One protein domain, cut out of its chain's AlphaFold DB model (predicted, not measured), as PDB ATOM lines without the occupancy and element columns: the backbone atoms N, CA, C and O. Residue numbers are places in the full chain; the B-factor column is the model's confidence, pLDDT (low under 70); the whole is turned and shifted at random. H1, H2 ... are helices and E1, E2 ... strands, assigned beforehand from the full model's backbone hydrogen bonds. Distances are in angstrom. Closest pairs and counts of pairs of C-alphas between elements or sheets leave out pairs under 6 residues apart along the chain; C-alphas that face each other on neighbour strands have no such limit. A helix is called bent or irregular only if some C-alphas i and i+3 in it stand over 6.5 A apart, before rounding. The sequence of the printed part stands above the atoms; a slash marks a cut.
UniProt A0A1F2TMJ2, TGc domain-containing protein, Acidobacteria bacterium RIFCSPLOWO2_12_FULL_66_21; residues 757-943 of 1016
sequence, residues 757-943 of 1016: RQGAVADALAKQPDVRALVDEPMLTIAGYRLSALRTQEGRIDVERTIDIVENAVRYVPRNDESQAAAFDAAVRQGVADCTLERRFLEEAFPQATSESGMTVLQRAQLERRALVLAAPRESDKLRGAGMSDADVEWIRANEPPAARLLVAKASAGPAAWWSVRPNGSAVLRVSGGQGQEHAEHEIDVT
ATOM      1  N   ARG A 757     -42.076  22.402 -18.582       89.06
ATOM      2  CA  ARG A 757     -43.089  23.437 -18.847       89.06
ATOM      3  C   ARG A 757     -44.211  22.911 -19.737       89.06
ATOM      4  O   ARG A 757     -45.381  23.148 -19.456       89.06
ATOM      5  N   GLN A 758     -43.876  22.157 -20.778       90.56
ATOM      6  CA  GLN A 758     -44.860  21.530 -21.659       90.56
ATOM      7  C   GLN A 758     -45.698  20.463 -20.963       90.56
ATOM      8  O   GLN A 758     -46.897  20.398 -21.217       90.56
ATOM      9  N   GLY A 759     -45.111  19.665 -20.068       87.12
ATOM     10  CA  GLY A 759     -45.867  18.731 -19.232       87.12
ATOM     11  C   GLY A 759     -46.894  19.464 -18.366       87.12
ATOM     12  O   GLY A 759     -48.069  19.101 -18.344       87.12
ATOM     13  N   ALA A 760     -46.485  20.582 -17.758       87.25
ATOM     14  CA  ALA A 760     -47.372  21.462 -17.004       87.25
ATOM     15  C   ALA A 760     -48.535  22.031 -17.846       87.25
ATOM     16  O   ALA A 760     -49.665  22.065 -17.348       87.25
ATOM     17  N   VAL A 761     -48.280  22.438 -19.097       90.44
ATOM     18  CA  VAL A 761     -49.321  22.870 -20.051       90.44
ATOM     19  C   VAL A 761     -50.244  21.704 -20.400       90.44
ATOM     20  O   VAL A 761     -51.464  21.845 -20.329       90.44
ATOM     21  N   ALA A 762     -49.675  20.552 -20.758       88.88
ATOM     22  CA  ALA A 762     -50.421  19.373 -21.178       88.88
ATOM     23  C   ALA A 762     -51.383  18.899 -20.077       88.88
ATOM     24  O   ALA A 762     -52.556  18.650 -20.347       88.88
ATOM     25  N   ASP A 763     -50.940  18.876 -18.820       83.88
ATOM     26  CA  ASP A 763     -51.792  18.517 -17.683       83.88
ATOM     27  C   ASP A 763     -52.939  19.506 -17.449       83.88
ATOM     28  O   ASP A 763     -54.029  19.112 -17.024       83.88
ATOM     29  N   ALA A 764     -52.689  20.802 -17.668       84.88
ATOM     30  CA  ALA A 764     -53.709  21.834 -17.521       84.88
ATOM     31  C   ALA A 764     -54.782  21.687 -18.608       84.88
ATOM     32  O   ALA A 764     -55.974  21.691 -18.302       84.88
ATOM     33  N   LEU A 765     -54.356  21.478 -19.854       88.88
ATOM     34  CA  LEU A 765     -55.242  21.277 -20.998       88.88
ATOM     35  C   LEU A 765     -56.010  19.951 -20.935       88.88
ATOM     36  O   LEU A 765     -57.177  19.909 -21.312       88.88
ATOM     37  N   ALA A 766     -55.407  18.884 -20.401       86.44
ATOM     38  CA  ALA A 766     -56.086  17.600 -20.193       86.44
ATOM     39  C   ALA A 766     -57.351  17.739 -19.325       86.44
ATOM     40  O   ALA A 766     -58.305  16.982 -19.481       86.44
ATOM     41  N   LYS A 767     -57.360  18.720 -18.413       84.81
ATOM     42  CA  LYS A 767     -58.478  19.023 -17.507       84.81
ATOM     43  C   LYS A 767     -59.446  20.067 -18.073       84.81
ATOM     44  O   LYS A 767     -60.469  20.334 -17.450       84.81
ATOM     45  N   GLN A 768     -59.121  20.678 -19.213       86.31
ATOM     46  CA  GLN A 768     -59.868  21.777 -19.826       86.31
ATOM     47  C   GLN A 768     -59.996  21.556 -21.343       86.31
ATOM     48  O   GLN A 768     -59.303  22.209 -22.125       86.31
ATOM     49  N   PRO A 769     -60.889  20.651 -21.786       83.62
ATOM     50  CA  PRO A 769     -61.004  20.285 -23.200       83.62
ATOM     51  C   PRO A 769     -61.468  21.436 -24.109       83.62
ATOM     52  O   PRO A 769     -61.212  21.402 -25.310       83.62
ATOM     53  N   ASP A 770     -62.112  22.464 -23.549       88.81
ATOM     54  CA  ASP A 770     -62.611  23.632 -24.284       88.81
ATOM     55  C   ASP A 770     -61.620  24.811 -24.318       88.81
ATOM     56  O   ASP A 770     -61.976  25.937 -24.676       88.81
ATOM     57  N   VAL A 771     -60.356  24.567 -23.966       90.69
ATOM     58  CA  VAL A 771     -59.267  25.542 -24.058       90.69
ATOM     59  C   VAL A 771     -58.148  24.968 -24.920       90.69
ATOM     60  O   VAL A 771     -57.771  23.805 -24.801       90.69
ATOM     61  N   ARG A 772     -57.583  25.797 -25.798       90.56
ATOM     62  CA  ARG A 772     -56.450  25.449 -26.659       90.56
ATOM     63  C   ARG A 772     -55.238  26.279 -26.304       90.56
ATOM     64  O   ARG A 772     -55.366  27.483 -26.134       90.56
ATOM     65  N   ALA A 773     -54.059  25.667 -26.253       91.94
ATOM     66  CA  ALA A 773     -52.827  26.442 -26.223       91.94
ATOM     67  C   ALA A 773     -52.349  26.755 -27.649       91.94
ATOM     68  O   ALA A 773     -52.476  25.932 -28.559       91.94
ATOM     69  N   LEU A 774     -51.801  27.951 -27.840       91.69
ATOM     70  CA  LEU A 774     -51.255  28.435 -29.100       91.69
ATOM     71  C   LEU A 774     -49.920  29.130 -28.840       91.69
ATOM     72  O   LEU A 774     -49.854  30.063 -28.041       91.69
ATOM     73  N   VAL A 775     -48.881  28.698 -29.551       92.00
ATOM     74  CA  VAL A 775     -47.586  29.385 -29.611       92.00
ATOM     75  C   VAL A 775     -47.560  30.179 -30.911       92.00
ATOM     76  O   VAL A 775     -47.414  29.596 -31.986       92.00
ATOM     77  N   ASP A 776     -47.784  31.490 -30.811       90.38
ATOM     78  CA  ASP A 776     -47.855  32.408 -31.956       90.38
ATOM     79  C   ASP A 776     -46.677  33.387 -32.060       90.38
ATOM     80  O   ASP A 776     -46.612  34.171 -33.007       90.38
ATOM     81  N   GLU A 777     -45.739  33.286 -31.122       90.25
ATOM     82  CA  GLU A 777     -44.478  34.015 -31.030       90.25
ATOM     83  C   GLU A 777     -43.391  33.076 -30.485       90.25
ATOM     84  O   GLU A 777     -43.711  32.080 -29.827       90.25
ATOM     85  N   PRO A 778     -42.104  33.360 -30.747       93.31
ATOM     86  CA  PRO A 778     -41.022  32.607 -30.135       93.31
ATOM     87  C   PRO A 778     -40.994  32.836 -28.621       93.31
ATOM     88  O   PRO A 778     -41.023  33.971 -28.151       93.31
ATOM     89  N   MET A 779     -40.890  31.750 -27.861       91.38
ATOM     90  CA  MET A 779     -40.517  31.801 -26.449       91.38
ATOM     91  C   MET A 779     -38.999  31.931 -26.328       91.38
ATOM     92  O   MET A 779     -38.259  31.440 -27.185       91.38
ATOM     93  N   LEU A 780     -38.538  32.569 -25.255       91.19
ATOM     94  CA  LEU A 780     -37.118  32.753 -24.983       91.19
ATOM     95  C   LEU A 780     -36.822  32.355 -23.543       91.19
ATOM     96  O   LEU A 780     -37.430  32.888 -22.616       91.19
ATOM     97  N   THR A 781     -35.865  31.449 -23.383       90.31
ATOM     98  CA  THR A 781     -35.337  31.043 -22.081       90.31
ATOM     99  C   THR A 781     -33.820  31.141 -22.101       90.31
ATOM    100  O   THR A 781     -33.187  30.842 -23.118       90.31
ATOM    101  N   ILE A 782     -33.237  31.564 -20.983       87.88
ATOM    102  CA  ILE A 782     -31.795  31.678 -20.784       87.88
ATOM    103  C   ILE A 782     -31.419  30.948 -19.500       87.88
ATOM    104  O   ILE A 782     -32.089  31.080 -18.480       87.88
ATOM    105  N   ALA A 783     -30.338  30.182 -19.559       82.31
ATOM    106  CA  ALA A 783     -29.649  29.668 -18.384       82.31
ATOM    107  C   ALA A 783     -28.234  30.218 -18.416       82.31
ATOM    108  O   ALA A 783     -27.630  30.314 -19.483       82.31
ATOM    109  N   GLY A 784     -27.710  30.615 -17.266       74.50
ATOM    110  CA  GLY A 784     -26.450  31.333 -17.224       74.50
ATOM    111  C   GLY A 784     -25.618  31.049 -15.996       74.50
ATOM    112  O   GLY A 784     -26.150  30.825 -14.910       74.50
ATOM    113  N   TYR A 785     -24.309  31.138 -16.189       72.38
ATOM    114  CA  TYR A 785     -23.293  31.067 -15.151       72.38
ATOM    115  C   TYR A 785     -22.434  32.309 -15.229       72.38
ATOM    116  O   TYR A 785     -22.024  32.718 -16.320       72.38
ATOM    117  N   ARG A 786     -22.103  32.878 -14.076       70.81
ATOM    118  CA  ARG A 786     -21.097  33.933 -13.997       70.81
ATOM    119  C   ARG A 786     -20.356  33.897 -12.675       70.81
ATOM    120  O   ARG A 786     -20.885  33.443 -11.663       70.81
ATOM    121  N   LEU A 787     -19.140  34.428 -12.684       69.06
ATOM    122  CA  LEU A 787     -18.464  34.775 -11.439       69.06
ATOM    123  C   LEU A 787     -19.209  35.957 -10.803       69.06
ATOM    124  O   LEU A 787     -19.363  36.992 -11.452       69.06
ATOM    125  N   SER A 788     -19.682  35.802  -9.567       72.56
ATOM    126  CA  SER A 788     -20.412  36.863  -8.859       72.56
ATOM    127  C   SER A 788     -19.521  37.613  -7.879       72.56
ATOM    128  O   SER A 788     -19.592  38.841  -7.807       72.56
ATOM    129  N   ALA A 789     -18.629  36.909  -7.180       76.31
ATOM    130  CA  ALA A 789     -17.666  37.535  -6.287       76.31
ATOM    131  C   ALA A 789     -16.342  36.768  -6.184       76.31
ATOM    132  O   ALA A 789     -16.278  35.542  -6.216       76.31
ATOM    133  N   LEU A 790     -15.257  37.519  -6.013       74.31
ATOM    134  CA  LEU A 790     -13.933  37.000  -5.687       74.31
ATOM    135  C   LEU A 790     -13.592  37.406  -4.247       74.31
ATOM    136  O   LEU A 790     -13.544  38.597  -3.933       74.31
ATOM    137  N   ARG A 791     -13.313  36.444  -3.362       75.94
ATOM    138  CA  ARG A 791     -12.987  36.681  -1.942       75.94
ATOM    139  C   ARG A 791     -11.557  36.242  -1.653       75.94
ATOM    140  O   ARG A 791     -11.300  35.151  -1.152       75.94
ATOM    141  N   THR A 792     -10.604  37.115  -1.978       66.81
ATOM    142  CA  THR A 792      -9.166  36.789  -1.930       66.81
ATOM    143  C   THR A 792      -8.692  36.396  -0.530       66.81
ATOM    144  O   THR A 792      -7.937  35.441  -0.399       66.81
ATOM    145  N   GLN A 793      -9.149  37.095   0.519       66.50
ATOM    146  CA  GLN A 793      -8.731  36.823   1.904       66.50
ATOM    147  C   GLN A 793      -9.229  35.469   2.432       66.50
ATOM    148  O   GLN A 793      -8.614  34.896   3.324       66.50
ATOM    149  N   GLU A 794     -10.317  34.955   1.863       67.25
ATOM    150  CA  GLU A 794     -10.913  33.667   2.227       67.25
ATOM    151  C   GLU A 794     -10.465  32.540   1.287       67.25
ATOM    152  O   GLU A 794     -10.753  31.375   1.549       67.25
ATOM    153  N   GLY A 795      -9.775  32.873   0.187       64.06
ATOM    154  CA  GLY A 795      -9.444  31.919  -0.867       64.06
ATOM    155  C   GLY A 795     -10.690  31.351  -1.548       64.06
ATOM    156  O   GLY A 795     -10.704  30.166  -1.855       64.06
ATOM    157  N   ARG A 796     -11.744  32.159  -1.743       66.25
ATOM    158  CA  ARG A 796     -13.055  31.709  -2.252       66.25
ATOM    159  C   ARG A 796     -13.501  32.446  -3.513       66.25
ATOM    160  O   ARG A 796     -13.131  33.602  -3.743       66.25
ATOM    161  N   ILE A 797     -14.304  31.756  -4.317       61.97
ATOM    162  CA  ILE A 797     -14.958  32.281  -5.517       61.97
ATOM    163  C   ILE A 797     -16.444  31.969  -5.388       61.97
ATOM    164  O   ILE A 797     -16.807  30.806  -5.220       61.97
ATOM    165  N   ASP A 798     -17.278  32.993  -5.507       68.25
ATOM    166  CA  ASP A 798     -18.725  32.836  -5.557       68.25
ATOM    167  C   ASP A 798     -19.141  32.763  -7.030       68.25
ATOM    168  O   ASP A 798     -18.704  33.563  -7.872       68.25
ATOM    169  N   VAL A 799     -19.961  31.764  -7.346       65.06
ATOM    170  CA  VAL A 799     -20.520  31.564  -8.682       65.06
ATOM    171  C   VAL A 799     -22.027  31.681  -8.583       65.06
ATOM    172  O   VAL A 799     -22.672  31.033  -7.758       65.06
ATOM    173  N   GLU A 800     -22.578  32.506  -9.457       70.00
ATOM    174  CA  GLU A 800     -24.011  32.682  -9.593       70.00
ATOM    175  C   GLU A 800     -24.507  31.866 -10.779       70.00
ATOM    176  O   GLU A 800     -23.964  31.946 -11.891       70.00
ATOM    177  N   ARG A 801     -25.561  31.092 -10.526       75.62
ATOM    178  CA  ARG A 801     -26.294  30.349 -11.536       75.62
ATOM    179  C   ARG A 801     -27.703  30.903 -11.667       75.62
ATOM    180  O   ARG A 801     -28.376  31.174 -10.676       75.62
ATOM    181  N   THR A 802     -28.134  31.057 -12.909       75.06
ATOM    182  CA  THR A 802     -29.350  31.785 -13.275       75.06
ATOM    183  C   THR A 802     -30.173  30.936 -14.233       75.06
ATOM    184  O   THR A 802     -29.600  30.298 -15.123       75.06
ATOM    185  N   ILE A 803     -31.493  30.913 -14.064       81.44
ATOM    186  CA  ILE A 803     -32.424  30.402 -15.071       81.44
ATOM    187  C   ILE A 803     -33.597  31.366 -15.189       81.44
ATOM    188  O   ILE A 803     -34.112  31.862 -14.186       81.44
ATOM    189  N   ASP A 804     -33.974  31.674 -16.423       81.62
ATOM    190  CA  ASP A 804     -34.920  32.747 -16.700       81.62
ATOM    191  C   ASP A 804     -35.700  32.495 -17.987       81.62
ATOM    192  O   ASP A 804     -35.149  32.409 -19.088       81.62
ATOM    193  N   ILE A 805     -37.014  32.420 -17.853       83.75
ATOM    194  CA  ILE A 805     -37.998  32.440 -18.922       83.75
ATOM    195  C   ILE A 805     -38.232  33.913 -19.261       83.75
ATOM    196  O   ILE A 805     -39.153  34.577 -18.786       83.75
ATOM    197  N   VAL A 806     -37.354  34.417 -20.124       81.50
ATOM    198  CA  VAL A 806     -37.349  35.795 -20.621       81.50
ATOM    199  C   VAL A 806     -38.684  36.182 -21.263       81.50
ATOM    200  O   VAL A 806     -39.199  37.270 -21.002       81.50
ATOM    201  N   GLU A 807     -39.228  35.311 -22.119       82.62
ATOM    202  CA  GLU A 807     -40.507  35.523 -22.799       82.62
ATOM    203  C   GLU A 807     -41.329  34.235 -22.845       82.62
ATOM    204  O   GLU A 807     -40.904  33.219 -23.407       82.62
ATOM    205  N   ASN A 808     -42.552  34.311 -22.315       84.00
ATOM    206  CA  ASN A 808     -43.557  33.267 -22.447       84.00
ATOM    207  C   ASN A 808     -44.671  33.707 -23.411       84.00
ATOM    208  O   ASN A 808     -45.601  34.427 -23.043       84.00
ATOM    209  N   ALA A 809     -44.596  33.181 -24.631       83.44
ATOM    210  CA  ALA A 809     -45.533  33.422 -25.719       83.44
ATOM    211  C   ALA A 809     -46.736  32.453 -25.766       83.44
ATOM    212  O   ALA A 809     -47.495  32.469 -26.737       83.44
ATOM    213  N   VAL A 810     -46.941  31.595 -24.758       88.81
ATOM    214  CA  VAL A 810     -48.077  30.660 -24.750       88.81
ATOM    215  C   VAL A 810     -49.383  31.422 -24.530       88.81
ATOM    216  O   VAL A 810     -49.576  32.102 -23.519       88.81
ATOM    217  N   ARG A 811     -50.319  31.269 -25.467       88.62
ATOM    218  CA  ARG A 811     -51.686  31.793 -25.364       88.62
ATOM    219  C   ARG A 811     -52.681  30.684 -25.137       88.62
ATOM    220  O   ARG A 811     -52.537  29.611 -25.709       88.62
ATOM    221  N   TYR A 812     -53.734  30.996 -24.397       90.56
ATOM    222  CA  TYR A 812     -54.867  30.108 -24.198       90.56
ATOM    223  C   TYR A 812     -56.074  30.671 -24.949       90.56
ATOM    224  O   TYR A 812     -56.574  31.746 -24.631       90.56
ATOM    225  N   VAL A 813     -56.493  29.968 -25.999       90.62
ATOM    226  CA  VAL A 813     -57.626  30.309 -26.854       90.62
ATOM    227  C   VAL A 813     -58.846  29.525 -26.365       90.62
ATOM    228  O   VAL A 813     -58.823  28.291 -26.396       90.62
ATOM    229  N   PRO A 814     -59.911  30.199 -25.909       90.12
ATOM    230  CA  PRO A 814     -61.139  29.528 -25.505       90.12
ATOM    231  C   PRO A 814     -61.909  29.039 -26.735       90.12
ATOM    232  O   PRO A 814     -61.926  29.696 -27.777       90.12
ATOM    233  N   ARG A 815     -62.583  27.894 -26.612       87.81
ATOM    234  CA  ARG A 815     -63.416  27.326 -27.681       87.81
ATOM    235  C   ARG A 815     -64.698  28.125 -27.922       87.81
ATOM    236  O   ARG A 815     -65.185  28.182 -29.047       87.81
ATOM    237  N   ASN A 816     -65.240  28.721 -26.866       83.56
ATOM    238  CA  ASN A 816     -66.468  29.510 -26.849       83.56
ATOM    239  C   ASN A 816     -66.398  30.580 -25.742       83.56
ATOM    240  O   ASN A 816     -65.461  30.593 -24.941       83.56
ATOM    241  N   ASP A 817     -67.385  31.472 -25.679       81.75
ATOM    242  CA  ASP A 817     -67.407  32.559 -24.690       81.75
ATOM    243  C   ASP A 817     -67.539  32.065 -23.237       81.75
ATOM    244  O   ASP A 817     -67.034  32.708 -22.318       81.75
ATOM    245  N   GLU A 818     -68.133  30.890 -23.014       85.31
ATOM    246  CA  GLU A 818     -68.245  30.268 -21.686       85.31
ATOM    247  C   GLU A 818     -66.878  29.819 -21.137       85.31
ATOM    248  O   GLU A 818     -66.644  29.826 -19.928       85.31
ATOM    249  N   SER A 819     -65.931  29.500 -22.026       88.25
ATOM    250  CA  SER A 819     -64.593  29.003 -21.675       88.25
ATOM    251  C   SER A 819     -63.555  30.112 -21.451       88.25
ATOM    252  O   SER A 819     -62.388  29.821 -21.185       88.25
ATOM    253  N   GLN A 820     -63.947  31.390 -21.516       86.50
ATOM    254  CA  GLN A 820     -63.047  32.543 -21.322       86.50
ATOM    255  C   GLN A 820     -62.380  32.535 -19.940       86.50
ATOM    256  O   GLN A 820     -61.180  32.776 -19.815       86.50
ATOM    257  N   ALA A 821     -63.144  32.204 -18.894       87.12
ATOM    258  CA  ALA A 821     -62.608  32.093 -17.540       87.12
ATOM    259  C   ALA A 821     -61.617  30.932 -17.403       87.12
ATOM    260  O   ALA A 821     -60.585  31.086 -16.754       87.12
ATOM    261  N   ALA A 822     -61.889  29.802 -18.063       89.62
ATOM    262  CA  ALA A 822     -60.978  28.663 -18.077       89.62
ATOM    263  C   ALA A 822     -59.662  29.006 -18.790       89.62
ATOM    264  O   ALA A 822     -58.596  28.702 -18.259       89.62
ATOM    265  N   ALA A 823     -59.720  29.705 -19.931       89.69
ATOM    266  CA  ALA A 823     -58.535  30.160 -20.660       89.69
ATOM    267  C   ALA A 823     -57.690  31.157 -19.847       89.69
ATOM    268  O   ALA A 823     -56.467  31.022 -19.789       89.69
ATOM    269  N   PHE A 824     -58.333  32.113 -19.168       89.38
ATOM    270  CA  PHE A 824     -57.653  33.029 -18.252       89.38
ATOM    271  C   PHE A 824     -56.974  32.274 -17.103       89.38
ATOM    272  O   PHE A 824     -55.787  32.473 -16.844       89.38
ATOM    273  N   ASP A 825     -57.697  31.365 -16.444       90.06
ATOM    274  CA  ASP A 825     -57.152  30.547 -15.361       90.06
ATOM    275  C   ASP A 825     -55.991  29.667 -15.854       90.06
ATOM    276  O   ASP A 825     -54.999  29.525 -15.143       90.06
ATOM    277  N   ALA A 826     -56.065  29.105 -17.065       90.81
ATOM    278  CA  ALA A 826     -54.981  28.326 -17.663       90.81
ATOM    279  C   ALA A 826     -53.715  29.170 -17.882       90.81
ATOM    280  O   ALA A 826     -52.617  28.724 -17.547       90.81
ATOM    281  N   ALA A 827     -53.869  30.410 -18.352       89.88
ATOM    282  CA  ALA A 827     -52.761  31.347 -18.515       89.88
ATOM    283  C   ALA A 827     -52.109  31.717 -17.171       89.88
ATOM    284  O   ALA A 827     -50.881  31.717 -17.059       89.88
ATOM    285  N   VAL A 828     -52.916  31.945 -16.128       90.62
ATOM    286  CA  VAL A 828     -52.406  32.210 -14.772       90.62
ATOM    287  C   VAL A 828     -51.710  30.968 -14.205       90.62
ATOM    288  O   VAL A 828     -50.621  31.078 -13.641       90.62
ATOM    289  N   ARG A 829     -52.286  29.769 -14.390       91.25
ATOM    290  CA  ARG A 829     -51.667  28.490 -13.990       91.25
ATOM    291  C   ARG A 829     -50.320  28.282 -14.666       91.25
ATOM    292  O   ARG A 829     -49.416  27.772 -14.010       91.25
ATOM    293  N   GLN A 830     -50.184  28.668 -15.933       89.56
ATOM    294  CA  GLN A 830     -48.915  28.569 -16.642       89.56
ATOM    295  C   GLN A 830     -47.870  29.518 -16.068       89.56
ATOM    296  O   GLN A 830     -46.756  29.081 -15.817       89.56
ATOM    297  N   GLY A 831     -48.230  30.775 -15.801       89.00
ATOM    298  CA  GLY A 831     -47.316  31.727 -15.165       89.00
ATOM    299  C   GLY A 831     -46.823  31.243 -13.800       89.00
ATOM    300  O   GLY A 831     -45.631  31.275 -13.511       89.00
ATOM    301  N   VAL A 832     -47.731  30.697 -12.983       91.06
ATOM    302  CA  VAL A 832     -47.375  30.062 -11.704       91.06
ATOM    303  C   VAL A 832     -46.475  28.840 -11.904       91.06
ATOM    304  O   VAL A 832     -45.522  28.650 -11.148       91.06
ATOM    305  N   ALA A 833     -46.770  28.002 -12.900       90.38
ATOM    306  CA  ALA A 833     -45.977  26.818 -13.214       90.38
ATOM    307  C   ALA A 833     -44.554  27.178 -13.643       90.38
ATOM    308  O   ALA A 833     -43.619  26.590 -13.113       90.38
ATOM    309  N   ASP A 834     -44.409  28.152 -14.538       88.62
ATOM    310  CA  ASP A 834     -43.130  28.633 -15.055       88.62
ATOM    311  C   ASP A 834     -42.220  29.102 -13.910       88.62
ATOM    312  O   ASP A 834     -41.166  28.503 -13.708       88.62
ATOM    313  N   CYS A 835     -42.682  30.034 -13.067       86.38
ATOM    314  CA  CYS A 835     -41.875  30.544 -11.949       86.38
ATOM    315  C   CYS A 835     -41.577  29.482 -10.879       86.38
ATOM    316  O   CYS A 835     -40.530  29.495 -10.235       86.38
ATOM    317  N   THR A 836     -42.492  28.530 -10.670       87.81
ATOM    318  CA  THR A 836     -42.233  27.419  -9.739       87.81
ATOM    319  C   THR A 836     -41.173  26.468 -10.298       87.81
ATOM    320  O   THR A 836     -40.318  25.995  -9.549       87.81
ATOM    321  N   LEU A 837     -41.233  26.171 -11.600       86.19
ATOM    322  CA  LEU A 837     -40.304  25.269 -12.275       86.19
ATOM    323  C   LEU A 837     -38.900  25.864 -12.356       86.19
ATOM    324  O   LEU A 837     -37.959  25.134 -12.084       86.19
ATOM    325  N   GLU A 838     -38.752  27.156 -12.653       82.88
ATOM    326  CA  GLU A 838     -37.453  27.846 -12.641       82.88
ATOM    327  C   GLU A 838     -36.731  27.670 -11.292       82.88
ATOM    328  O   GLU A 838     -35.604  27.169 -11.250       82.88
ATOM    329  N   ARG A 839     -37.418  27.961 -10.176       83.56
ATOM    330  CA  ARG A 839     -36.863  27.792  -8.823       83.56
ATOM    331  C   ARG A 839     -36.513  26.342  -8.524       83.56
ATOM    332  O   ARG A 839     -35.405  26.026  -8.098       83.56
ATOM    333  N   ARG A 840     -37.487  25.446  -8.717       79.75
ATOM    334  CA  ARG A 840     -37.365  24.025  -8.360       79.75
ATOM    335  C   ARG A 840     -36.288  23.331  -9.182       79.75
ATOM    336  O   ARG A 840     -35.601  22.469  -8.648       79.75
ATOM    337  N   PHE A 841     -36.141  23.706 -10.451       77.12
ATOM    338  CA  PHE A 841     -35.092  23.188 -11.319       77.12
ATOM    339  C   PHE A 841     -33.703  23.552 -10.780       77.12
ATOM    340  O   PHE A 841     -32.842  22.679 -10.684       77.12
ATOM    341  N   LEU A 842     -33.500  24.803 -10.344       71.94
ATOM    342  CA  LEU A 842     -32.240  25.222  -9.724       71.94
ATOM    343  C   LEU A 842     -31.994  24.567  -8.360       71.94
ATOM    344  O   LEU A 842     -30.891  24.080  -8.128       71.94
ATOM    345  N   GLU A 843     -32.990  24.511  -7.475       73.19
ATOM    346  CA  GLU A 843     -32.850  23.889  -6.146       73.19
ATOM    347  C   GLU A 843     -32.502  22.402  -6.224       73.19
ATOM    348  O   GLU A 843     -31.692  21.902  -5.449       73.19
ATOM    349  N   GLU A 844     -33.116  21.681  -7.157       68.50
ATOM    350  CA  GLU A 844     -32.887  20.248  -7.324       68.50
ATOM    351  C   GLU A 844     -31.507  19.962  -7.931       68.50
ATOM    352  O   GLU A 844     -30.865  18.973  -7.574       68.50
ATOM    353  N   ALA A 845     -31.030  20.839  -8.819       60.03
ATOM    354  CA  ALA A 845     -29.688  20.747  -9.378       60.03
ATOM    355  C   ALA A 845     -28.602  21.222  -8.385       60.03
ATOM    356  O   ALA A 845     -27.482  20.710  -8.422       60.03
ATOM    357  N   PHE A 846     -28.932  22.151  -7.473       62.12
ATOM    358  CA  PHE A 846     -28.017  22.759  -6.493       62.12
ATOM    359  C   PHE A 846     -28.633  22.834  -5.086       62.12
ATOM    360  O   PHE A 846     -28.849  23.926  -4.561       62.12
ATOM    361  N   PRO A 847     -28.846  21.697  -4.403       60.75
ATOM    362  CA  PRO A 847     -29.542  21.669  -3.111       60.75
ATOM    363  C   PRO A 847     -28.780  22.363  -1.972       60.75
ATOM    364  O   PRO A 847     -29.361  22.652  -0.932       60.75
ATOM    365  N   GLN A 848     -27.479  22.607  -2.153       59.31
ATOM    366  CA  GLN A 848     -26.611  23.297  -1.191       59.31
ATOM    367  C   GLN A 848     -26.417  24.787  -1.523       59.31
ATOM    368  O   GLN A 848     -25.645  25.468  -0.851       59.31
ATOM    369  N   ALA A 849     -27.032  25.293  -2.596       60.91
ATOM    370  CA  ALA A 849     -26.960  26.699  -2.974       60.91
ATOM    371  C   ALA A 849     -27.994  27.527  -2.204       60.91
ATOM    372  O   ALA A 849     -29.111  27.078  -1.937       60.91
ATOM    373  N   THR A 850     -27.637  28.763  -1.878       66.06
ATOM    374  CA  THR A 850     -28.597  29.763  -1.420       66.06
ATOM    375  C   THR A 850     -29.372  30.270  -2.629       66.06
ATOM    376  O   THR A 850     -28.805  30.918  -3.506       66.06
ATOM    377  N   SER A 851     -30.667  29.965  -2.697       63.78
ATOM    378  CA  SER A 851     -31.544  30.511  -3.733       63.78
ATOM    379  C   SER A 851     -32.205  31.800  -3.254       63.78
ATOM    380  O   SER A 851     -32.832  31.838  -2.191       63.78
ATOM    381  N   GLU A 852     -32.080  32.857  -4.054       68.69
ATOM    382  CA  GLU A 852     -32.861  34.078  -3.903       68.69
ATOM    383  C   GLU A 852     -33.805  34.225  -5.086       68.69
ATOM    384  O   GLU A 852     -33.393  34.173  -6.247       68.69
ATOM    385  N   SER A 853     -35.090  34.416  -4.790       73.62
ATOM    386  CA  SER A 853     -36.068  34.580  -5.848       73.62
ATOM    387  C   SER A 853     -37.373  35.244  -5.458       73.62
ATOM    388  O   SER A 853     -37.733  35.317  -4.277       73.62
ATOM    389  N   GLY A 854     -38.114  35.703  -6.471       78.69
ATOM    390  CA  GLY A 854     -39.439  36.283  -6.283       78.69
ATOM    391  C   GLY A 854     -40.394  35.310  -5.591       78.69
ATOM    392  O   GLY A 854     -41.175  35.723  -4.727       78.69
ATOM    393  N   MET A 855     -40.304  34.012  -5.910       83.38
ATOM    394  CA  MET A 855     -41.152  32.991  -5.294       83.38
ATOM    395  C   MET A 855     -40.820  32.822  -3.810       83.38
ATOM    396  O   MET A 855     -41.720  32.758  -2.970       83.38
ATOM    397  N   THR A 856     -39.535  32.851  -3.463       81.75
ATOM    398  CA  THR A 856     -39.075  32.800  -2.071       81.75
ATOM    399  C   THR A 856     -39.534  34.030  -1.277       81.75
ATOM    400  O   THR A 856     -39.958  33.899  -0.124       81.75
ATOM    401  N   VAL A 857     -39.536  35.227  -1.883       86.50
ATOM    402  CA  VAL A 857     -40.075  36.453  -1.257       86.50
ATOM    403  C   VAL A 857     -41.576  36.324  -0.988       86.50
ATOM    404  O   VAL A 857     -42.025  36.661   0.110       86.50
ATOM    405  N   LEU A 858     -42.347  35.808  -1.952       86.19
ATOM    406  CA  LEU A 858     -43.780  35.548  -1.785       86.19
ATOM    407  C   LEU A 858     -44.045  34.564  -0.647       86.19
ATOM    408  O   LEU A 858     -44.815  34.874   0.262       86.19
ATOM    409  N   GLN A 859     -43.372  33.413  -0.654       85.50
ATOM    410  CA  GLN A 859     -43.519  32.397   0.389       85.50
ATOM    411  C   GLN A 859     -43.157  32.945   1.772       85.50
ATOM    412  O   GLN A 859     -43.879  32.716   2.743       85.50
ATOM    413  N   ARG A 860     -42.080  33.733   1.877       88.38
ATOM    414  CA  ARG A 860     -41.689  34.373   3.138       88.38
ATOM    415  C   ARG A 860     -42.741  35.377   3.608       88.38
ATOM    416  O   ARG A 860     -43.131  35.335   4.773       88.38
ATOM    417  N   ALA A 861     -43.255  36.227   2.718       89.50
ATOM    418  CA  ALA A 861     -44.327  37.163   3.051       89.50
ATOM    419  C   ALA A 861     -45.597  36.435   3.539       89.50
ATOM    420  O   ALA A 861     -46.228  36.883   4.498       89.50
ATOM    421  N   GLN A 862     -45.933  35.285   2.944       87.56
ATOM    422  CA  GLN A 862     -47.043  34.434   3.386       87.56
ATOM    423  C   GLN A 862     -46.806  33.833   4.778       87.56
ATOM    424  O   GLN A 862     -47.696  33.890   5.628       87.56
ATOM    425  N   LEU A 863     -45.612  33.287   5.034       89.75
ATOM    426  CA  LEU A 863     -45.239  32.729   6.342       89.75
ATOM    427  C   LEU A 863     -45.284  33.791   7.448       89.75
ATOM    428  O   LEU A 863     -45.725  33.516   8.562       89.75
ATOM    429  N   GLU A 864     -44.888  35.018   7.118       93.38
ATOM    430  CA  GLU A 864     -44.967  36.191   7.993       93.38
ATOM    431  C   GLU A 864     -46.385  36.786   8.096       93.38
ATOM    432  O   GLU A 864     -46.585  37.760   8.822       93.38
ATOM    433  N   ARG A 865     -47.373  36.218   7.386       91.12
ATOM    434  CA  ARG A 865     -48.767  36.694   7.305       91.12
ATOM    435  C   ARG A 865     -48.885  38.166   6.906       91.12
ATOM    436  O   ARG A 865     -49.734  38.896   7.417       91.12
ATOM    437  N   ARG A 866     -48.025  38.612   5.991       90.19
ATOM    438  CA  ARG A 866     -48.064  39.971   5.450       90.19
ATOM    439  C   ARG A 866     -49.119  40.097   4.359       90.19
ATOM    440  O   ARG A 866     -49.362  39.161   3.604       90.19
ATOM    441  N   ALA A 867     -49.741  41.270   4.288       86.62
ATOM    442  CA  ALA A 867     -50.746  41.558   3.276       86.62
ATOM    443  C   ALA A 867     -50.112  41.631   1.880       86.62
ATOM    444  O   ALA A 867     -49.058  42.245   1.700       86.62
ATOM    445  N   LEU A 868     -50.785  41.032   0.900       92.12
ATOM    446  CA  LEU A 868     -50.477  41.207  -0.515       92.12
ATOM    447  C   LEU A 868     -51.235  42.432  -1.027       92.12
ATOM    448  O   LEU A 868     -52.411  42.619  -0.706       92.12
ATOM    449  N   VAL A 869     -50.567  43.283  -1.802       94.12
ATOM    450  CA  VAL A 869     -51.145  44.547  -2.275       94.12
ATOM    451  C   VAL A 869     -51.401  44.461  -3.771       94.12
ATOM    452  O   VAL A 869     -50.465  44.375  -4.561       94.12
ATOM    453  N   LEU A 870     -52.672  44.519  -4.168       94.69
ATOM    454  CA  LEU A 870     -53.054  44.601  -5.575       94.69
ATOM    455  C   LEU A 870     -53.022  46.055  -6.058       94.69
ATOM    456  O   LEU A 870     -53.726  46.902  -5.505       94.69
ATOM    457  N   ALA A 871     -52.261  46.340  -7.110       95.06
ATOM    458  CA  ALA A 871     -52.093  47.671  -7.691       95.06
ATOM    459  C   ALA A 871     -52.064  47.641  -9.231       95.06
ATOM    460  O   ALA A 871     -51.896  46.594  -9.855       95.06
ATOM    461  N   ALA A 872     -52.228  48.801  -9.864       93.75
ATOM    462  CA  ALA A 872     -51.966  49.005 -11.286       93.75
ATOM    463  C   ALA A 872     -50.603  49.699 -11.501       93.75
ATOM    464  O   ALA A 872     -50.178  50.471 -10.638       93.75
ATOM    465  N   PRO A 873     -49.943  49.530 -12.666       92.94
ATOM    466  CA  PRO A 873     -48.631  50.138 -12.937       92.94
ATOM    467  C   PRO A 873     -48.565  51.664 -12.763       92.94
ATOM    468  O   PRO A 873     -47.506  52.223 -12.491       92.94
ATOM    469  N   ARG A 874     -49.701  52.358 -12.913       94.25
ATOM    470  CA  ARG A 874     -49.801  53.818 -12.755       94.25
ATOM    471  C   ARG A 874     -49.964  54.278 -11.300       94.25
ATOM    472  O   ARG A 874     -49.781  55.460 -11.030       94.25
ATOM    473  N   GLU A 875     -50.290  53.384 -10.366       94.56
ATOM    474  CA  GLU A 875     -50.541  53.713  -8.954       94.56
ATOM    475  C   GLU A 875     -49.229  53.794  -8.146       94.56
ATOM    476  O   GLU A 875     -49.032  53.059  -7.178       94.56
ATOM    477  N   SER A 876     -48.306  54.679  -8.536       94.00
ATOM    478  CA  SER A 876     -46.960  54.752  -7.941       94.00
ATOM    479  C   SER A 876     -46.958  54.920  -6.416       94.00
ATOM    480  O   SER A 876     -46.174  54.254  -5.748       94.00
ATOM    481  N   ASP A 877     -47.850  55.733  -5.847       95.19
ATOM    482  CA  ASP A 877     -47.914  55.941  -4.390       95.19
ATOM    483  C   ASP A 877     -48.343  54.678  -3.637       95.19
ATOM    484  O   ASP A 877     -47.819  54.363  -2.570       95.19
ATOM    485  N   LYS A 878     -49.249  53.898  -4.231       95.56
ATOM    486  CA  LYS A 878     -49.710  52.622  -3.683       95.56
ATOM    487  C   LYS A 878     -48.617  51.555  -3.747       95.56
ATOM    488  O   LYS A 878     -48.446  50.806  -2.791       95.56
ATOM    489  N   LEU A 879     -47.843  51.527  -4.837       94.81
ATOM    490  CA  LEU A 879     -46.672  50.652  -4.979       94.81
ATOM    491  C   LEU A 879     -45.591  50.994  -3.939       94.81
ATOM    492  O   LEU A 879     -45.066  50.103  -3.275       94.81
ATOM    493  N   ARG A 880     -45.316  52.285  -3.721       94.38
ATOM    494  CA  ARG A 880     -44.405  52.746  -2.656       94.38
ATOM    495  C   ARG A 880     -44.912  52.362  -1.269       94.38
ATOM    496  O   ARG A 880     -44.146  51.843  -0.463       94.38
ATOM    497  N   GLY A 881     -46.209  52.542  -1.014       92.19
ATOM    498  CA  GLY A 881     -46.862  52.115   0.227       92.19
ATOM    499  C   GLY A 881     -46.788  50.603   0.476       92.19
ATOM    500  O   GLY A 881     -46.760  50.178   1.626       92.19
ATOM    501  N   ALA A 882     -46.678  49.795  -0.583       91.62
ATOM    502  CA  ALA A 882     -46.446  48.352  -0.502       91.62
ATOM    503  C   ALA A 882     -44.972  47.970  -0.228       91.62
ATOM    504  O   ALA A 882     -44.650  46.786  -0.140       91.62
ATOM    505  N   GLY A 883     -44.075  48.952  -0.076       89.94
ATOM    506  CA  GLY A 883     -42.658  48.739   0.229       89.94
ATOM    507  C   GLY A 883     -41.763  48.530  -0.995       89.94
ATOM    508  O   GLY A 883     -40.690  47.942  -0.849       89.94
ATOM    509  N   MET A 884     -42.188  48.973  -2.184       91.94
ATOM    510  CA  MET A 884     -41.364  48.943  -3.401       91.94
ATOM    511  C   MET A 884     -40.368  50.107  -3.452       91.94
ATOM    512  O   MET A 884     -40.666  51.206  -2.979       91.94
ATOM    513  N   SER A 885     -39.201  49.874  -4.060       90.62
ATOM    514  CA  SER A 885     -38.188  50.914  -4.256       90.62
ATOM    515  C   SER A 885     -38.558  51.884  -5.387       90.62
ATOM    516  O   SER A 885     -39.322  51.543  -6.290       90.62
ATOM    517  N   ASP A 886     -37.977  53.086  -5.375       88.88
ATOM    518  CA  ASP A 886     -38.105  54.078  -6.454       88.88
ATOM    519  C   ASP A 886     -37.730  53.504  -7.820       88.88
ATOM    520  O   ASP A 886     -38.449  53.714  -8.797       88.88
ATOM    521  N   ALA A 887     -36.638  52.737  -7.864       83.44
ATOM    522  CA  ALA A 887     -36.145  52.107  -9.079       83.44
ATOM    523  C   ALA A 887     -37.149  51.084  -9.635       83.44
ATOM    524  O   ALA A 887     -37.401  51.070 -10.838       83.44
ATOM    525  N   ASP A 888     -37.773  50.275  -8.772       86.88
ATOM    526  CA  ASP A 888     -38.786  49.301  -9.199       86.88
ATOM    527  C   ASP A 888     -40.049  49.993  -9.715       86.88
ATOM    528  O   ASP A 888     -40.617  49.584 -10.725       86.88
ATOM    529  N   VAL A 889     -40.488  51.061  -9.045       92.25
ATOM    530  CA  VAL A 889     -41.681  51.823  -9.447       92.25
ATOM    531  C   VAL A 889     -41.463  52.524 -10.789       92.25
ATOM    532  O   VAL A 889     -42.362  52.531 -11.634       92.25
ATOM    533  N   GLU A 890     -40.279  53.098 -11.014       87.75
ATOM    534  CA  GLU A 890     -39.905  53.692 -12.300       87.75
ATOM    535  C   GLU A 890     -39.827  52.628 -13.400       87.75
ATOM    536  O   GLU A 890     -40.400  52.812 -14.478       87.75
ATOM    537  N   TRP A 891     -39.209  51.482 -13.101       85.44
ATOM    538  CA  TRP A 891     -39.133  50.363 -14.033       85.44
ATOM    539  C   TRP A 891     -40.524  49.855 -14.424       85.44
ATOM    540  O   TRP A 891     -40.803  49.698 -15.612       85.44
ATOM    541  N   ILE A 892     -41.424  49.660 -13.454       87.69
ATOM    542  CA  ILE A 892     -42.809  49.234 -13.695       87.69
ATOM    543  C   ILE A 892     -43.523  50.221 -14.613       87.69
ATOM    544  O   ILE A 892     -44.168  49.810 -15.572       87.69
ATOM    545  N   ARG A 893     -43.389  51.526 -14.360       88.31
ATOM    546  CA  ARG A 893     -44.035  52.556 -15.184       88.31
ATOM    547  C   ARG A 893     -43.538  52.531 -16.632       88.31
ATOM    548  O   ARG A 893     -44.326  52.794 -17.537       88.31
ATOM    549  N   ALA A 894     -42.251  52.253 -16.834       81.88
ATOM    550  CA  ALA A 894     -41.630  52.234 -18.153       81.88
ATOM    551  C   ALA A 894     -41.902  50.937 -18.936       81.88
ATOM    552  O   ALA A 894     -41.987  50.991 -20.161       81.88
ATOM    553  N   ASN A 895     -42.043  49.795 -18.253       79.81
ATOM    554  CA  ASN A 895     -41.998  48.476 -18.897       79.81
ATOM    555  C   ASN A 895     -43.286  47.647 -18.762       79.81
ATOM    556  O   ASN A 895     -43.547  46.801 -19.618       79.81
ATOM    557  N   GLU A 896     -44.101  47.849 -17.721       83.12
ATOM    558  CA  GLU A 896     -45.324  47.058 -17.540       83.12
ATOM    559  C   GLU A 896     -46.498  47.621 -18.360       83.12
ATOM    560  O   GLU A 896     -46.730  48.836 -18.373       83.12
ATOM    561  N   PRO A 897     -47.303  46.764 -19.022       82.62
ATOM    562  CA  PRO A 897     -48.464  47.218 -19.776       82.62
ATOM    563  C   PRO A 897     -49.437  47.994 -18.878       82.62
ATOM    564  O   PRO A 897     -49.807  47.483 -17.822       82.62
ATOM    565  N   PRO A 898     -49.980  49.152 -19.302       86.62
ATOM    566  CA  PRO A 898     -50.888  49.945 -18.466       86.62
ATOM    567  C   PRO A 898     -52.133  49.193 -17.974       86.62
ATOM    568  O   PRO A 898     -52.713  49.558 -16.954       86.62
ATOM    569  N   ALA A 899     -52.555  48.162 -18.711       86.12
ATOM    570  CA  ALA A 899     -53.702  47.325 -18.382       86.12
ATOM    571  C   ALA A 899     -53.378  46.156 -17.431       86.12
ATOM    572  O   ALA A 899     -54.302  45.467 -17.004       86.12
ATOM    573  N   ALA A 900     -52.105  45.919 -17.099       88.06
ATOM    574  CA  ALA A 900     -51.701  44.851 -16.192       88.06
ATOM    575  C   ALA A 900     -52.210  45.087 -14.758       88.06
ATOM    576  O   ALA A 900     -52.582  46.199 -14.358       88.06
ATOM    577  N   ARG A 901     -52.246  44.011 -13.977       93.12
ATOM    578  CA  ARG A 901     -52.529  44.014 -12.541       93.12
ATOM    579  C   ARG A 901     -51.335  43.438 -11.808       93.12
ATOM    580  O   ARG A 901     -50.846  42.373 -12.168       93.12
ATOM    581  N   LEU A 902     -50.871  44.177 -10.809       93.44
ATOM    582  CA  LEU A 902     -49.674  43.871 -10.048       93.44
ATOM    583  C   LEU A 902     -50.077  43.384  -8.662       93.44
ATOM    584  O   LEU A 902     -50.716  44.136  -7.928       93.44
ATOM    585  N   LEU A 903     -49.723  42.155  -8.293       93.81
ATOM    586  CA  LEU A 903     -49.886  41.666  -6.923       93.81
ATOM    587  C   LEU A 903     -48.529  41.705  -6.225       93.81
ATOM    588  O   LEU A 903     -47.676  40.859  -6.486       93.81
ATOM    589  N   VAL A 904     -48.335  42.705  -5.370       94.38
ATOM    590  CA  VAL A 904     -47.063  43.007  -4.705       94.38
ATOM    591  C   VAL A 904     -46.975  42.294  -3.360       94.38
ATOM    592  O   VAL A 904     -47.918  42.308  -2.566       94.38
ATOM    593  N   ALA A 905     -45.808  41.720  -3.087       92.94
ATOM    594  CA  ALA A 905     -45.439  41.075  -1.840       92.94
ATOM    595  C   ALA A 905     -44.117  41.635  -1.306       92.94
ATOM    596  O   ALA A 905     -43.142  41.794  -2.042       92.94
ATOM    597  N   LYS A 906     -44.065  41.889   0.005       92.56
ATOM    598  CA  LYS A 906     -42.862  42.372   0.691       92.56
ATOM    599  C   LYS A 906     -42.659  41.647   2.019       92.56
ATOM    600  O   LYS A 906     -43.360  41.910   2.997       92.56
ATOM    601  N   ALA A 907     -41.648  40.788   2.079       87.19
ATOM    602  CA  ALA A 907     -41.212  40.161   3.325       87.19
ATOM    603  C   ALA A 907     -40.500  41.158   4.264       87.19
ATOM    604  O   ALA A 907     -40.182  42.292   3.876       87.19
ATOM    605  N   SER A 908     -40.258  40.756   5.513       84.88
ATOM    606  CA  SER A 908     -39.581  41.553   6.544       84.88
ATOM    607  C   SER A 908     -38.191  42.029   6.118       84.88
ATOM    608  O   SER A 908     -37.849  43.187   6.353       84.88
ATOM    609  N   ALA A 909     -37.456  41.184   5.395       81.06
ATOM    610  CA  ALA A 909     -36.149  41.462   4.811       81.06
ATOM    611  C   ALA A 909     -36.127  41.133   3.307       81.06
ATOM    612  O   ALA A 909     -36.881  40.270   2.852       81.06
ATOM    613  N   GLY A 910     -35.255  41.810   2.551       79.69
ATOM    614  CA  GLY A 910     -35.086  41.627   1.100       79.69
ATOM    615  C   GLY A 910     -35.934  42.573   0.232       79.69
ATOM    616  O   GLY A 910     -36.685  43.390   0.780       79.69
ATOM    617  N   PRO A 911     -35.817  42.499  -1.105       85.50
ATOM    618  CA  PRO A 911     -36.591  43.321  -2.037       85.50
ATOM    619  C   PRO A 911     -38.087  42.954  -2.040       85.50
ATOM    620  O   PRO A 911     -38.505  41.944  -1.470       85.50
ATOM    621  N   ALA A 912     -38.914  43.802  -2.657       89.50
ATOM    622  CA  ALA A 912     -40.293  43.444  -2.982       89.50
ATOM    623  C   ALA A 912     -40.321  42.534  -4.222       89.50
ATOM    624  O   ALA A 912     -39.508  42.699  -5.132       89.50
ATOM    625  N   ALA A 913     -41.287  41.621  -4.272       90.75
ATOM    626  CA  ALA A 913     -41.603  40.830  -5.458       90.75
ATOM    627  C   ALA A 913     -43.041  41.119  -5.897       90.75
ATOM    628  O   ALA A 913     -43.885  41.457  -5.066       90.75
ATOM    629  N   TRP A 914     -43.346  41.002  -7.186       91.69
ATOM    630  CA  TRP A 914     -44.706  41.207  -7.678       91.69
ATOM    631  C   TRP A 914     -45.051  40.300  -8.851       91.69
ATOM    632  O   TRP A 914     -44.258  40.118  -9.773       91.69
ATOM    633  N   TRP A 915     -46.272  39.769  -8.845       91.56
ATOM    634  CA  TRP A 915     -46.861  39.184 -10.046       91.56
ATOM    635  C   TRP A 915     -47.329  40.301 -10.965       91.56
ATOM    636  O   TRP A 915     -48.138  41.117 -10.538       91.56
ATOM    637  N   SER A 916     -46.885  40.315 -12.219       89.06
ATOM    638  CA  SER A 916     -47.516  41.078 -13.295       89.06
ATOM    639  C   SER A 916     -48.468  40.176 -14.070       89.06
ATOM    640  O   SER A 916     -48.040  39.228 -14.728       89.06
ATOM    641  N   VAL A 917     -49.768  40.459 -13.971       89.88
ATOM    642  CA  VAL A 917     -50.838  39.702 -14.628       89.88
ATOM    643  C   VAL A 917     -51.469  40.559 -15.715       89.88
ATOM    644  O   VAL A 917     -52.037  41.622 -15.453       89.88
ATOM    645  N   ARG A 918     -51.369  40.101 -16.961       86.38
ATOM    646  CA  ARG A 918     -51.945  40.774 -18.129       86.38
ATOM    647  C   ARG A 918     -53.438  40.437 -18.281       86.38
ATOM    648  O   ARG A 918     -53.899  39.435 -17.737       86.38
ATOM    649  N   PRO A 919     -54.215  41.225 -19.051       82.25
ATOM    650  CA  PRO A 919     -55.651  40.976 -19.237       82.25
ATOM    651  C   PRO A 919     -56.007  39.619 -19.863       82.25
ATOM    652  O   PRO A 919     -57.104  39.118 -19.646       82.25
ATOM    653  N   ASN A 920     -55.086  39.018 -20.618       78.81
ATOM    654  CA  ASN A 920     -55.220  37.673 -21.183       78.81
ATOM    655  C   ASN A 920     -54.840  36.556 -20.185       78.81
ATOM    656  O   ASN A 920     -54.691  35.405 -20.582       78.81
ATOM    657  N   GLY A 921     -54.603  36.896 -18.915       84.56
ATOM    658  CA  GLY A 921     -54.230  35.968 -17.848       84.56
ATOM    659  C   GLY A 921     -52.750  35.589 -17.805       84.56
ATOM    660  O   GLY A 921     -52.333  34.948 -16.845       84.56
ATOM    661  N   SER A 922     -51.926  35.999 -18.779       84.50
ATOM    662  CA  SER A 922     -50.479  35.755 -18.720       84.50
ATOM    663  C   SER A 922     -49.899  36.396 -17.457       84.50
ATOM    664  O   SER A 922     -50.015  37.611 -17.277       84.50
ATOM    665  N   ALA A 923     -49.276  35.584 -16.605       87.50
ATOM    666  CA  ALA A 923     -48.711  36.005 -15.329       87.50
ATOM    667  C   ALA A 923     -47.198  35.764 -15.305       87.50
ATOM    668  O   ALA A 923     -46.738  34.705 -15.721       87.50
ATOM    669  N   VAL A 924     -46.431  36.740 -14.823       85.06
ATOM    670  CA  VAL A 924     -44.976  36.633 -14.627       85.06
ATOM    671  C   VAL A 924     -44.632  37.192 -13.257       85.06
ATOM    672  O   VAL A 924     -45.144  38.248 -12.881       85.06
ATOM    673  N   LEU A 925     -43.780  36.499 -12.512       86.56
ATOM    674  CA  LEU A 925     -43.268  36.975 -11.235       86.56
ATOM    675  C   LEU A 925     -41.991  37.785 -11.455       86.56
ATOM    676  O   LEU A 925     -41.154  37.410 -12.266       86.56
ATOM    677  N   ARG A 926     -41.851  38.912 -10.758       85.75
ATOM    678  CA  ARG A 926     -40.696  39.808 -10.883       85.75
ATOM    679  C   ARG A 926     -40.174  40.276  -9.531       85.75
ATOM    680  O   ARG A 926     -40.912  40.320  -8.547       85.75
ATOM    681  N   VAL A 927     -38.907  40.672  -9.523       82.75
ATOM    682  CA  VAL A 927     -38.143  41.242  -8.410       82.75
ATOM    683  C   VAL A 927     -37.134  42.268  -8.965       82.75
ATOM    684  O   VAL A 927     -36.840  42.261 -10.158       82.75
ATOM    685  N   SER A 928     -36.652  43.201  -8.135       77.62
ATOM    686  CA  SER A 928     -35.484  44.081  -8.376       77.62
ATOM    687  C   SER A 928     -35.252  44.543  -9.830       77.62
ATOM    688  O   SER A 928     -34.406  44.008 -10.545       77.62
ATOM    689  N   GLY A 929     -35.970  45.567 -10.288       70.56
ATOM    690  CA  GLY A 929     -35.823  46.126 -11.637       70.56
ATOM    691  C   GLY A 929     -36.418  45.236 -12.726       70.56
ATOM    692  O   GLY A 929     -35.928  45.214 -13.853       70.56
ATOM    693  N   GLY A 930     -37.451  44.469 -12.372       64.75
ATOM    694  CA  GLY A 930     -38.218  43.643 -13.300       64.75
ATOM    695  C   GLY A 930     -37.545  42.334 -13.702       64.75
ATOM    696  O   GLY A 930     -37.975  41.689 -14.662       64.75
ATOM    697  N   GLN A 931     -36.510  41.936 -12.968       67.00
ATOM    698  CA  GLN A 931     -35.886  40.629 -13.073       67.00
ATOM    699  C   GLN A 931     -36.932  39.558 -12.730       67.00
ATOM    700  O   GLN A 931     -37.444  39.530 -11.619       67.00
ATOM    701  N   GLY A 932     -37.309  38.730 -13.708       55.41
ATOM    702  CA  GLY A 932     -38.138  37.532 -13.488       55.41
ATOM    703  C   GLY A 932     -37.317  36.273 -13.209       55.41
ATOM    704  O   GLY A 932     -37.872  35.204 -13.026       55.41
ATOM    705  N   GLN A 933     -35.999  36.444 -13.173       56.16
ATOM    706  CA  GLN A 933     -34.998  35.396 -13.136       56.16
ATOM    707  C   GLN A 933     -34.914  34.782 -11.735       56.16
ATOM    708  O   GLN A 933     -34.895  35.489 -10.723       56.16
ATOM    709  N   GLU A 934     -34.872  33.454 -11.692       54.47
ATOM    710  CA  GLU A 934     -34.587  32.687 -10.487       54.47
ATOM    711  C   GLU A 934     -33.073  32.458 -10.426       54.47
ATOM    712  O   GLU A 934     -32.439  32.084 -11.422       54.47
ATOM    713  N   HIS A 935     -32.476  32.703  -9.257       52.25
ATOM    714  CA  HIS A 935     -31.032  32.590  -9.068       52.25
ATOM    715  C   HIS A 935     -30.699  31.678  -7.895       52.25
ATOM    716  O   HIS A 935     -31.391  31.636  -6.873       52.25
ATOM    717  N   ALA A 936     -29.607  30.944  -8.060       34.50
ATOM    718  CA  ALA A 936     -28.971  30.163  -7.019       34.50
ATOM    719  C   ALA A 936     -27.504  30.590  -6.934       34.50
ATOM    720  O   ALA A 936     -26.752  30.492  -7.907       34.50
ATOM    721  N   GLU A 937     -27.104  31.073  -5.765       39.88
ATOM    722  CA  GLU A 937     -25.715  31.375  -5.439       39.88
ATOM    723  C   GLU A 937     -25.122  30.196  -4.674       39.88
ATOM    724  O   GLU A 937     -25.716  29.690  -3.720       39.88
ATOM    725  N   HIS A 938     -23.956  29.727  -5.103       38.16
ATOM    726  CA  HIS A 938     -23.265  28.636  -4.427       38.16
ATOM    727  C   HIS A 938     -21.834  29.038  -4.077       38.16
ATOM    728  O   HIS A 938     -21.093  29.548  -4.921       38.16
ATOM    729  N   GLU A 939     -21.447  28.771  -2.828       36.78
ATOM    730  CA  GLU A 939     -20.081  28.963  -2.346       36.78
ATOM    731  C   GLU A 939     -19.191  27.803  -2.806       36.78
ATOM    732  O   GLU A 939     -19.463  26.633  -2.534       36.78
ATOM    733  N   ILE A 940     -18.093  28.131  -3.483       38.59
ATOM    734  CA  ILE A 940     -17.126  27.163  -4.000       38.59
ATOM    735  C   ILE A 940     -15.822  27.273  -3.187       38.59
ATOM    736  O   ILE A 940     -15.069  28.242  -3.304       38.59
ATOM    737  N   ASP A 941     -15.537  26.257  -2.359       31.12
ATOM    738  CA  ASP A 941     -14.273  26.135  -1.611       31.12
ATOM    739  C   ASP A 941     -13.136  25.720  -2.557       31.12
ATOM    740  O   ASP A 941     -13.108  24.597  -3.076       31.12
ATOM    741  N   VAL A 942     -12.178  26.627  -2.781       35.62
ATOM    742  CA  VAL A 942     -11.100  26.467  -3.767       35.62
ATOM    743  C   VAL A 942     -10.212  25.258  -3.461       35.62
ATOM    744  O   VAL A 942      -9.614  24.715  -4.384       35.62
ATOM    745  N   THR A 943     -10.167  24.738  -2.233       29.75
ATOM    746  CA  THR A 943      -9.311  23.584  -1.900       29.75
ATOM    747  C   THR A 943      -9.865  22.264  -2.457       29.75
ATOM    748  O   THR A 943      -9.121  21.507  -3.072       29.75
TER     749      THR A 943
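This is residues 757 to 943 of the 1016 residues of the protein "TGc domain-containing protein" of Acidobacteria bacterium RIFCSPLOWO2_12_FULL_66_21 (UniProt A0A1F2TMJ2). One long helix, H2, runs beside two antiparallel strand assemblies: its first part packs on the small pair E1 and E4, and its last part covers one face of a twisted sheet, E2 E3 E10 E5, whose long hairpin E2 and E3 reaches one end of the longest axis. A second sheet, E6 E7 E8 E9, is set off to one side with E9 next to H2, H3 over one face and H4 over the other. The 187 printed residues hold five named helices and ten named strands, in the order H1 E1 E2 E3 E4 H2 E5 H3 E6 H4 H5 E7 E8 E9 E10, a mixed class. The whole is compact by its radius of gyration of the C-alphas, 18.2 A, but elongated, spanning 65 by 39 by 30 A.

H1, residues 757 to 766, begins at C-alpha 757 (-43.089, 23.437, -18.847). E1 is residues 771 to 775, E2 779 to 791, 37.2 A long, and E3 796 to 807, 34.5 A; E3 runs on into E4, residues 810 to 814, across 2 residues at 31 degrees. H2, residues 817 to 845, is 42.4 A long, from C-alpha 817 (-67.407, 32.559, -24.690), and irregular: C-alphas 818 and 821 are 7.2 A apart. Then come E5 850 to 852, H3 854 to 863, E6 869 to 871, H4 876 to 881, H5 886 to 895, E7 901 to 905, E8 913 to 917 and E9 923 to 927. E10, residues 934 to 941, is 23.1 A long and ends at C-alpha 941 (-14.273, 26.135, -1.611).

In the first sheet N 784 and O 802 of E2 and E3 are 2.9 A apart, N 801 and O 936 of E3 and E10 2.9 A, and N 850 and O 937 of E5 and E10 2.8 A. H2 is on this sheet, two layers, over E10 at a height of 7.8 A, along the strands. N 774 and O 811 of E1 and E4 are 2.8 A apart; Tyr 812 and Ala 823 are the closest C-alphas of E4 and H2, 5.1 A. H1 touches H2, residues 826 to 837 alone, closest C-alphas Arg 757 and Asp 834 at 6.4 A, opposite ways at a shallow tilt of 33 degrees, only just short of steep. In the second sheet E7 E8 E9 is a meander, each strand the antiparallel neighbour of the one before: N 903 and O 915 are 2.9 A apart, N 916 and O 924 2.8 A. E6 and E7 have N 871 and O 902 at 2.8 A. H2 is on this sheet over none of its strands, with the C-alphas of Gly 831 and Ala 923 closest to E9 at 4.5 A. H3 is on the same face, across E7; H4 is on the opposite face, over E6. H4 and H5, a helical hairpin, touch at Ser 876 and Val 889, closest C-alphas, 6.2 A; H5 only grazes the sheet. Every O i to N i+4 pair is within hydrogen-bond range in H1, H3, H4 and H5, and 23 of 25 in H2.

The C-alphas of Gln 793 and Asn 816 are the two farthest apart, 64.9 A. The printed part has no cut and no long link. Its mean pLDDT is 81.5; residue 787 and residues 792 to 799, 844 to 852 and 930 to 943 are under 70, and E10 has a mean of 41.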